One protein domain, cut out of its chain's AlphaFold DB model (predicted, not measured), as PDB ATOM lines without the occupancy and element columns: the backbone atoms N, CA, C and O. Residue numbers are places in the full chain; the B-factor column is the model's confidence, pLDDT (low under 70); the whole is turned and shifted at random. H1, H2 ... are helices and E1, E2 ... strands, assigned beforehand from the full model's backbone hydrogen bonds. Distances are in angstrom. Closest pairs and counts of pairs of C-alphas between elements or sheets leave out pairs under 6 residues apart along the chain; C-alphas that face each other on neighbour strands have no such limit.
ATOM      1  N   TYR A   4     -24.966   0.247  21.650       91.31
ATOM      2  CA  TYR A   4     -26.082  -0.173  22.508       91.31
ATOM      3  C   TYR A   4     -27.420   0.427  22.057       91.31
ATOM      4  O   TYR A   4     -28.419  -0.276  21.969       91.31
ATOM      5  N   LEU A   5     -27.423   1.721  21.732       91.88
ATOM      6  CA  LEU A   5     -28.598   2.443  21.244       91.88
ATOM      7  C   LEU A   5     -28.787   2.319  19.722       91.88
ATOM      8  O   LEU A   5     -29.727   2.903  19.189       91.88
ATOM      9  N   GLN A   6     -27.910   1.582  19.028       93.19
ATOM     10  CA  GLN A   6     -27.924   1.391  17.571       93.19
ATOM     11  C   GLN A   6     -27.918   2.711  16.778       93.19
ATOM     12  O   GLN A   6     -28.574   2.853  15.743       93.19
ATOM     13  N   LEU A   7     -27.173   3.705  17.270       92.75
ATOM     14  CA  LEU A   7     -27.139   5.040  16.670       92.75
ATOM     15  C   LEU A   7     -26.345   5.031  15.366       92.75
ATOM     16  O   LEU A   7     -25.234   4.505  15.300       92.75
ATOM     17  N   SER A   8     -26.875   5.686  14.334       91.75
ATOM     18  CA  SER A   8     -26.132   5.863  13.088       91.75
ATOM     19  C   SER A   8     -25.153   7.042  13.160       91.75
ATOM     20  O   SER A   8     -25.360   8.008  13.895       91.75
ATOM     21  N   GLY A   9     -24.086   7.009  12.361       85.88
ATOM     22  CA  GLY A   9     -23.202   8.164  12.174       85.88
ATOM     23  C   GLY A   9     -23.803   9.212  11.219       85.88
ATOM     24  O   GLY A   9     -24.656   8.863  10.399       85.88
ATOM     25  N   PRO A  10     -23.390  10.492  11.296       88.00
ATOM     26  CA  PRO A  10     -22.710  11.141  12.424       88.00
ATOM     27  C   PRO A  10     -23.627  11.248  13.658       88.00
ATOM     28  O   PRO A  10     -24.853  11.298  13.521       88.00
ATOM     29  N   LEU A  11     -23.030  11.256  14.854       91.50
ATOM     30  CA  LEU A  11     -23.767  11.266  16.121       91.50
ATOM     31  C   LEU A  11     -24.288  12.670  16.465       91.50
ATOM     32  O   LEU A  11     -23.547  13.643  16.303       91.50
ATOM     33  N   PRO A  12     -25.521  12.786  16.984       92.50
ATOM     34  CA  PRO A  12     -26.006  14.031  17.564       92.50
ATOM     35  C   PRO A  12     -25.185  14.454  18.789       92.50
ATOM     36  O   PRO A  12     -24.737  13.614  19.573       92.50
ATOM     37  N   TYR A  13     -25.043  15.761  18.991       93.69
ATOM     38  CA  TYR A  13     -24.526  16.321  20.236       93.69
ATOM     39  C   TYR A  13     -25.693  16.560  21.193       93.69
ATOM     40  O   TYR A  13     -26.607  17.318  20.872       93.69
ATOM     41  N   VAL A  14     -25.673  15.915  22.360       94.56
ATOM     42  CA  VAL A  14     -26.760  15.979  23.347       94.56
ATOM     43  C   VAL A  14     -26.176  16.268  24.724       94.56
ATOM     44  O   VAL A  14     -25.454  15.446  25.290       94.56
ATOM     45  N   MET A  15     -26.517  17.438  25.257       91.56
ATOM     46  CA  MET A  15     -26.180  17.889  26.602       91.56
ATOM     47  C   MET A  15     -27.421  18.520  27.244       91.56
ATOM     48  O   MET A  15     -27.701  19.712  27.087       91.56
ATOM     49  N   GLY A  16     -28.204  17.700  27.950       86.31
ATOM     50  CA  GLY A  16     -29.463  18.129  28.556       86.31
ATOM     51  C   GLY A  16     -30.420  18.712  27.513       86.31
ATOM     52  O   GLY A  16     -30.827  18.038  26.573       86.31
ATOM     53  N   ARG A  17     -30.781  19.992  27.656       85.25
ATOM     54  CA  ARG A  17     -31.661  20.674  26.690       85.25
ATOM     55  C   ARG A  17     -30.955  21.072  25.392       85.25
ATOM     56  O   ARG A  17     -31.632  21.420  24.434       85.25
ATOM     57  N   ILE A  18     -29.628  21.027  25.318       92.94
ATOM     58  CA  ILE A  18     -28.905  21.332  24.082       92.94
ATOM     59  C   ILE A  18     -28.823  20.044  23.263       92.94
ATOM     60  O   ILE A  18     -28.079  19.133  23.609       92.94
ATOM     61  N   MET A  19     -29.595  19.968  22.178       95.44
ATOM     62  CA  MET A  19     -29.566  18.850  21.232       95.44
ATOM     63  C   MET A  19     -29.300  19.378  19.830       95.44
ATOM     64  O   MET A  19     -30.142  20.079  19.265       95.44
ATOM     65  N   LEU A  20     -28.143  19.043  19.273       94.69
ATOM     66  CA  LEU A  20     -27.702  19.496  17.962       94.69
ATOM     67  C   LEU A  20     -27.530  18.292  17.037       94.69
ATOM     68  O   LEU A  20     -26.844  17.326  17.375       94.69
ATOM     69  N   VAL A  21     -28.112  18.373  15.846       93.88
ATOM     70  CA  VAL A  21     -27.898  17.403  14.767       93.88
ATOM     71  C   VAL A  21     -27.116  18.069  13.650       93.88
ATOM     72  O   VAL A  21     -27.436  19.185  13.243       93.88
ATOM     73  N   SER A  22     -26.073  17.411  13.154       91.88
ATOM     74  CA  SER A  22     -25.352  17.914  11.988       91.88
ATOM     75  C   SER A  22     -26.270  17.876  10.768       91.88
ATOM     76  O   SER A  22     -27.048  16.928  10.638       91.88
ATOM     77  N   THR A  23     -26.152  18.840   9.858       88.19
ATOM     78  CA  THR A  23     -26.789  18.809   8.530       88.19
ATOM     79  C   THR A  23     -26.018  17.900   7.578       88.19
ATOM     80  O   THR A  23     -25.049  17.248   7.977       88.19
ATOM     81  N   GLU A  24     -26.473  17.750   6.334       83.44
ATOM     82  CA  GLU A  24     -25.719  16.992   5.328       83.44
ATOM     83  C   GLU A  24     -24.425  17.739   5.018       83.44
ATOM     84  O   GLU A  24     -24.426  18.969   4.919       83.44
ATOM     85  N   ARG A  25     -23.309  17.011   4.904       72.50
ATOM     86  CA  ARG A  25     -22.044  17.622   4.496       72.50
ATOM     87  C   ARG A  25     -22.078  17.869   2.986       72.50
ATOM     88  O   ARG A  25     -22.400  16.943   2.242       72.50
ATOM     89  N   PRO A  26     -21.736  19.075   2.507       64.38
ATOM     90  CA  PRO A  26     -21.431  19.273   1.094       64.38
ATOM     91  C   PRO A  26     -20.247  18.382   0.692       64.38
ATOM     92  O   PRO A  26     -19.309  18.243   1.472       64.38
ATOM     93  N   ALA A  27     -20.270  17.819  -0.520       60.06
ATOM     94  CA  ALA A  27     -19.195  16.958  -1.028       60.06
ATOM     95  C   ALA A  27     -17.812  17.646  -1.020       60.06
ATOM     96  O   ALA A  27     -16.813  16.994  -0.739       60.06
ATOM     97  N   ASP A  28     -17.784  18.969  -1.223       61.66
ATOM     98  CA  ASP A  28     -16.553  19.764  -1.363       61.66
ATOM     99  C   ASP A  28     -16.273  20.687  -0.158       61.66
ATOM    100  O   ASP A  28     -15.427  21.577  -0.222       61.66
ATOM    101  N   GLY A  29     -17.014  20.535   0.947       61.12
ATOM    102  CA  GLY A  29     -16.958  21.451   2.090       61.12
ATOM    103  C   GLY A  29     -16.443  20.795   3.367       61.12
ATOM    104  O   GLY A  29     -16.956  19.766   3.792       61.12
ATOM    105  N   ASN A  30     -15.501  21.450   4.057       66.88
ATOM    106  CA  ASN A  30     -15.033  21.009   5.380       66.88
ATOM    107  C   ASN A  30     -15.869  21.583   6.547       66.88
ATOM    108  O   ASN A  30     -15.505  21.460   7.715       66.88
ATOM    109  N   GLN A  31     -16.986  22.249   6.242       68.50
ATOM    110  CA  GLN A  31     -17.863  22.867   7.236       68.50
ATOM    111  C   GLN A  31     -19.060  21.960   7.525       68.50
ATOM    112  O   GLN A  31     -19.743  21.490   6.618       68.50
ATOM    113  N   THR A  32     -19.314  21.712   8.811       75.75
ATOM    114  CA  THR A  32     -20.506  20.995   9.282       75.75
ATOM    115  C   THR A  32     -21.423  21.997   9.970       75.75
ATOM    116  O   THR A  32     -21.071  22.529  11.022       75.75
ATOM    117  N   SER A  33     -22.589  22.262   9.383       85.06
ATOM    118  CA  SER A  33     -23.633  23.050  10.039       85.06
ATOM    119  C   SER A  33     -24.430  22.169  10.998       85.06
ATOM    120  O   SER A  33     -24.525  20.953  10.818       85.06
ATOM    121  N   TRP A  34     -25.000  22.785  12.029       90.50
ATOM    122  CA  TRP A  34     -25.765  22.099  13.064       90.50
ATOM    123  C   TRP A  34     -27.137  22.741  13.215       90.50
ATOM    124  O   TRP A  34     -27.273  23.959  13.122       90.50
ATOM    125  N   VAL A  35     -28.147  21.917  13.472       91.56
ATOM    126  CA  VAL A  35     -29.523  22.346  13.728       91.56
ATOM    127  C   VAL A  35     -29.895  21.967  15.151       91.56
ATOM    128  O   VAL A  35     -29.731  20.816  15.559       91.56
ATOM    129  N   GLY A  36     -30.411  22.933  15.909       93.25
ATOM    130  CA  GLY A  36     -30.944  22.681  17.243       93.25
ATOM    131  C   GLY A  36     -32.304  21.998  17.166       93.25
ATOM    132  O   GLY A  36     -33.249  22.581  16.640       93.25
ATOM    133  N   CYS A  37     -32.436  20.796  17.725       92.69
ATOM    134  CA  CYS A  37     -33.654  19.983  17.608       92.69
ATOM    135  C   CYS A  37     -34.893  20.720  18.141       92.69
ATOM    136  O   CYS A  37     -35.914  20.778  17.469       92.69
ATOM    137  N   TRP A  38     -34.770  21.368  19.304       90.00
ATOM    138  CA  TRP A  38     -35.860  22.124  19.939       90.00
ATOM    139  C   TRP A  38     -36.259  23.401  19.202       90.00
ATOM    140  O   TRP A  38     -37.323  23.951  19.461       90.00
ATOM    141  N   SER A  39     -35.396  23.900  18.315       90.00
ATOM    142  CA  SER A  39     -35.703  25.089  17.523       90.00
ATOM    143  C   SER A  39     -36.571  24.769  16.312       90.00
ATOM    144  O   SER A  39     -37.137  25.688  15.738       90.00
ATOM    145  N   VAL A  40     -36.702  23.494  15.930       92.44
ATOM    146  CA  VAL A  40     -37.451  23.070  14.744       92.44
ATOM    147  C   VAL A  40     -38.906  22.797  15.117       92.44
ATOM    148  O   VAL A  40     -39.200  21.876  15.871       92.44
ATOM    149  N   SER A  69     -36.266  12.834   5.855       92.81
ATOM    150  CA  SER A  69     -36.108  11.496   6.433       92.81
ATOM    151  C   SER A  69     -34.862  11.400   7.312       92.81
ATOM    152  O   SER A  69     -34.958  10.965   8.462       92.81
ATOM    153  N   ARG A  70     -33.705  11.857   6.817       92.94
ATOM    154  CA  ARG A  70     -32.458  11.816   7.583       92.94
ATOM    155  C   ARG A  70     -32.505  12.734   8.800       92.94
ATOM    156  O   ARG A  70     -32.145  12.287   9.886       92.94
ATOM    157  N   LEU A  71     -32.977  13.974   8.652       92.88
ATOM    158  CA  LEU A  71     -33.104  14.906   9.779       92.88
ATOM    159  C   LEU A  71     -34.052  14.382  10.852       92.88
ATOM    160  O   LEU A  71     -33.691  14.387  12.024       92.88
ATOM    161  N   ARG A  72     -35.228  13.862  10.472       93.75
ATOM    162  CA  ARG A  72     -36.166  13.244  11.425       93.75
ATOM    163  C   ARG A  72     -35.523  12.083  12.168       93.75
ATOM    164  O   ARG A  72     -35.618  12.035  13.390       93.75
ATOM    165  N   LYS A  73     -34.825  11.194  11.452       94.69
ATOM    166  CA  LYS A  73     -34.082  10.093  12.074       94.69
ATOM    167  C   LYS A  73     -33.053  10.619  13.079       94.69
ATOM    168  O   LYS A  73     -33.010  10.144  14.204       94.69
ATOM    169  N   LYS A  74     -32.254  11.622  12.701       94.50
ATOM    170  CA  LYS A  74     -31.206  12.191  13.565       94.50
ATOM    171  C   LYS A  74     -31.766  12.908  14.791       94.50
ATOM    172  O   LYS A  74     -31.192  12.798  15.868       94.50
ATOM    173  N   ILE A  75     -32.886  13.609  14.641       94.69
ATOM    174  CA  ILE A  75     -33.599  14.240  15.757       94.69
ATOM    175  C   ILE A  75     -34.152  13.163  16.699       94.69
ATOM    176  O   ILE A  75     -33.990  13.280  17.910       94.69
ATOM    177  N   ALA A  76     -34.731  12.082  16.167       94.69
ATOM    178  CA  ALA A  76     -35.191  10.953  16.976       94.69
ATOM    179  C   ALA A  76     -34.035  10.278  17.739       94.69
ATOM    180  O   ALA A  76     -34.155  10.053  18.939       94.69
ATOM    181  N   GLU A  77     -32.893  10.043  17.084       95.94
ATOM    182  CA  GLU A  77     -31.666   9.547  17.728       95.94
ATOM    183  C   GLU A  77     -31.188  10.499  18.845       95.94
ATOM    184  O   GLU A  77     -30.805  10.045  19.921       95.94
ATOM    185  N   ALA A  78     -31.254  11.821  18.641       95.38
ATOM    186  CA  ALA A  78     -30.899  12.802  19.670       95.38
ATOM    187  C   ALA A  78     -31.829  12.720  20.894       95.38
ATOM    188  O   ALA A  78     -31.361  12.723  22.034       95.38
ATOM    189  N   HIS A  79     -33.139  12.587  20.667       94.88
ATOM    190  CA  HIS A  79     -34.110  12.375  21.739       94.88
ATOM    191  C   HIS A  79     -33.887  11.048  22.471       94.88
ATOM    192  O   HIS A  79     -33.965  11.022  23.698       94.88
ATOM    193  N   GLN A  80     -33.560   9.971  21.754       94.50
ATOM    194  CA  GLN A  80     -33.232   8.678  22.354       94.50
ATOM    195  C   GLN A  80     -32.026   8.797  23.295       94.50
ATOM    196  O   GLN A  80     -32.081   8.313  24.423       94.50
ATOM    197  N   ILE A  81     -30.968   9.505  22.877       94.38
ATOM    198  CA  ILE A  81     -29.810   9.784  23.741       94.38
ATOM    199  C   ILE A  81     -30.238  10.577  24.981       94.38
ATOM    200  O   ILE A  81     -29.814  10.236  26.082       94.38
ATOM    201  N   LEU A  82     -31.066  11.616  24.831       94.06
ATOM    202  CA  LEU A  82     -31.513  12.434  25.963       94.06
ATOM    203  C   LEU A  82     -32.301  11.608  26.987       94.06
ATOM    204  O   LEU A  82     -31.996  11.662  28.179       94.06
ATOM    205  N   VAL A  83     -33.288  10.835  26.530       92.31
ATOM    206  CA  VAL A  83     -34.097   9.959  27.393       92.31
ATOM    207  C   VAL A  83     -33.196   8.966  28.123       92.31
ATOM    208  O   VAL A  83     -33.306   8.793  29.336       92.31
ATOM    209  N   PHE A  84     -32.242   8.380  27.405       91.81
ATOM    210  CA  PHE A  84     -31.290   7.437  27.968       91.81
ATOM    211  C   PHE A  84     -30.361   8.077  29.019       91.81
ATOM    212  O   PHE A  84     -30.134   7.511  30.090       91.81
ATOM    213  N   GLN A  85     -29.850   9.287  28.765       91.31
ATOM    214  CA  GLN A  85     -29.057  10.054  29.733       91.31
ATOM    215  C   GLN A  85     -29.863  10.372  31.001       91.31
ATOM    216  O   GLN A  85     -29.348  10.210  32.107       91.31
ATOM    217  N   GLN A  86     -31.129  10.773  30.853       90.44
ATOM    218  CA  GLN A  86     -32.026  11.047  31.978       90.44
ATOM    219  C   GLN A  86     -32.311   9.786  32.801       90.44
ATOM    220  O   GLN A  86     -32.258   9.839  34.030       90.44
ATOM    221  N   ALA A  87     -32.552   8.648  32.144       88.50
ATOM    222  CA  ALA A  87     -32.751   7.366  32.815       88.50
ATOM    223  C   ALA A  87     -31.512   6.948  33.626       88.50
ATOM    224  O   ALA A  87     -31.638   6.563  34.789       88.50
ATOM    225  N   ASN A  88     -30.311   7.098  33.059       87.44
ATOM    226  CA  ASN A  88     -29.061   6.816  33.770       87.44
ATOM    227  C   ASN A  88     -28.833   7.760  34.952       87.44
ATOM    228  O   ASN A  88     -28.388   7.319  36.009       87.44
ATOM    229  N   GLN A  89     -29.144   9.049  34.803       87.31
ATOM    230  CA  GLN A  89     -29.016  10.008  35.898       87.31
ATOM    231  C   GLN A  89     -29.997   9.692  37.035       87.31
ATOM    232  O   GLN A  89     -29.616   9.733  38.207       87.31
ATOM    233  N   ALA A  90     -31.242   9.343  36.703       85.19
ATOM    234  CA  ALA A  90     -32.239   8.914  37.679       85.19
ATOM    235  C   ALA A  90     -31.793   7.640  38.415       85.19
ATOM    236  O   ALA A  90     -31.873   7.586  39.641       85.19
ATOM    237  N   TYR A  91     -31.253   6.659  37.686       83.94
ATOM    238  CA  TYR A  91     -30.691   5.438  38.263       83.94
ATOM    239  C   TYR A  91     -29.501   5.716  39.192       83.94
ATOM    240  O   TYR A  91     -29.470   5.214  40.312       83.94
ATOM    241  N   ALA A  92     -28.556   6.561  38.775       83.44
ATOM    242  CA  ALA A  92     -27.431   6.952  39.620       83.44
ATOM    243  C   ALA A  92     -27.921   7.645  40.898       83.44
ATOM    244  O   ALA A  92     -27.486   7.308  41.991       83.44
ATOM    245  N   THR A  93     -28.885   8.561  40.775       84.00
ATOM    246  CA  THR A  93     -29.473   9.263  41.926       84.00
ATOM    247  C   THR A  93     -30.135   8.280  42.893       84.00
ATOM    248  O   THR A  93     -29.980   8.424  44.100       84.00
ATOM    249  N   TYR A  94     -30.824   7.259  42.372       77.81
ATOM    250  CA  TYR A  94     -31.446   6.202  43.169       77.81
ATOM    251  C   TYR A  94     -30.428   5.405  43.996       77.81
ATOM    252  O   TYR A  94     -30.666   5.175  45.176       77.81
ATOM    253  N   GLN A  95     -29.280   5.034  43.418       75.50
ATOM    254  CA  GLN A  95     -28.253   4.269  44.139       75.50
ATOM    255  C   GLN A  95     -27.683   5.005  45.363       75.50
ATOM    256  O   GLN A  95     -27.205   4.359  46.290       75.50
ATOM    257  N   TYR A  96     -27.735   6.340  45.376       75.62
ATOM    258  CA  TYR A  96     -27.228   7.168  46.474       75.62
ATOM    259  C   TYR A  96     -28.323   7.651  47.441       75.62
ATOM    260  O   TYR A  96     -28.023   8.410  48.364       75.62
ATOM    261  N   GLN A  97     -29.586   7.256  47.249       72.19
ATOM    262  CA  GLN A  97     -30.663   7.598  48.180       72.19
ATOM    263  C   GLN A  97     -30.692   6.632  49.378       72.19
ATOM    264  O   GLN A  97     -30.432   5.440  49.212       72.19
TER     265      GLN A  97
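AT A GLANCE: This is residues 4 to 40 and 69 to 97 of the 164 residues of an uncharacterized protein of Levilactobacillus brevis (strain ATCC 367 / BCRC 12310 / CIP 105137 / JCM 1170 / LMG 11437 / NCIMB 947 / NCTC 947) (UniProt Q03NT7). One long helix, H1, lies slantwise over one face of a small three-stranded sheet, and its far part, residues 87 to 95, sticks out well past the sheet together with residues 96 and 97. The long link between E2 and E3 reaches out toward the other end, so that Asp 28 and Gln 97 mark the two extremes. The printed part has 66 residues, with three named strands and then one named helix in the order E1, E2, E3, H1; the sheet runs E1, E2, E3, antiparallel throughout, and the class is mixed, helices and strands. The whole is loose, with a radius of gyration of the C-alphas of 14.3 A, and spans 53 by 24 by 21 A.

IN THESE COORDINATES: Begin at Tyr 4 and pass through residues 4 to 12, which hold no named element. Find C-alpha 13 at (-24.526, 16.321, 20.236), where strand E1, residues 13 to 15, begins. Next comes E2, residues 18 to 22, the longest strand by residues, 13.1 A from first to last C-alpha. E3 follows at residues 34 to 36 and measures 6.7 A. After the cut, find C-alpha 69 at (-36.108, 11.496, 6.433); from there H1, residues 69 to 95, runs 39.2 A to C-alpha 95 at (-28.253, 4.269, 44.139).

HOW THE PARTS SIT: Start with the sheet, a meander, each strand the antiparallel neighbour of the one before. E1 and E2 form a hairpin at 178 degrees; look for N 13 and O 20, 2.9 A apart and within hydrogen-bond range. E2 and E3 form a second hairpin at 144 degrees, with N 35 and O 21 within hydrogen-bond range at 2.8 A. The pairing is staggered: E2 pairs with E1 over residues 18 to 20 and with E3 over residues 20 to 22. The edge strands E1 and E3 are apart. H1 is on one face of this sheet, two layers in all, at a height over the sheet of 8.7 A. It lies over E1 and E2 and runs slantwise to the strands, only just, at 33 degrees to E1 on the local plane. The closest C-alphas of E2 and H1 are those of Val 21 and Lys 74, 6.3 A apart; those of E1 and H1 are Val 14 and Ala 78, 6.4 A apart. In H1 every O i to N i+4 pair is within hydrogen-bond range.

THE WHOLE: Without residues 87 to 97, which stand free, the body spans 38 by 24 by 19 A. The C-alphas of Asp 28 and Gln 97, the two farthest apart, are 52.9 A apart. Residues 41 to 68 are not printed, and C-alphas 40 and 69 are 14.3 A apart across this cut. The link from E1 to E2 is tight, and that from E2 to E3 is long, with 11 residues. The mean pLDDT of the printed part is 87.2; look for values under 70 at residues 26 to 31.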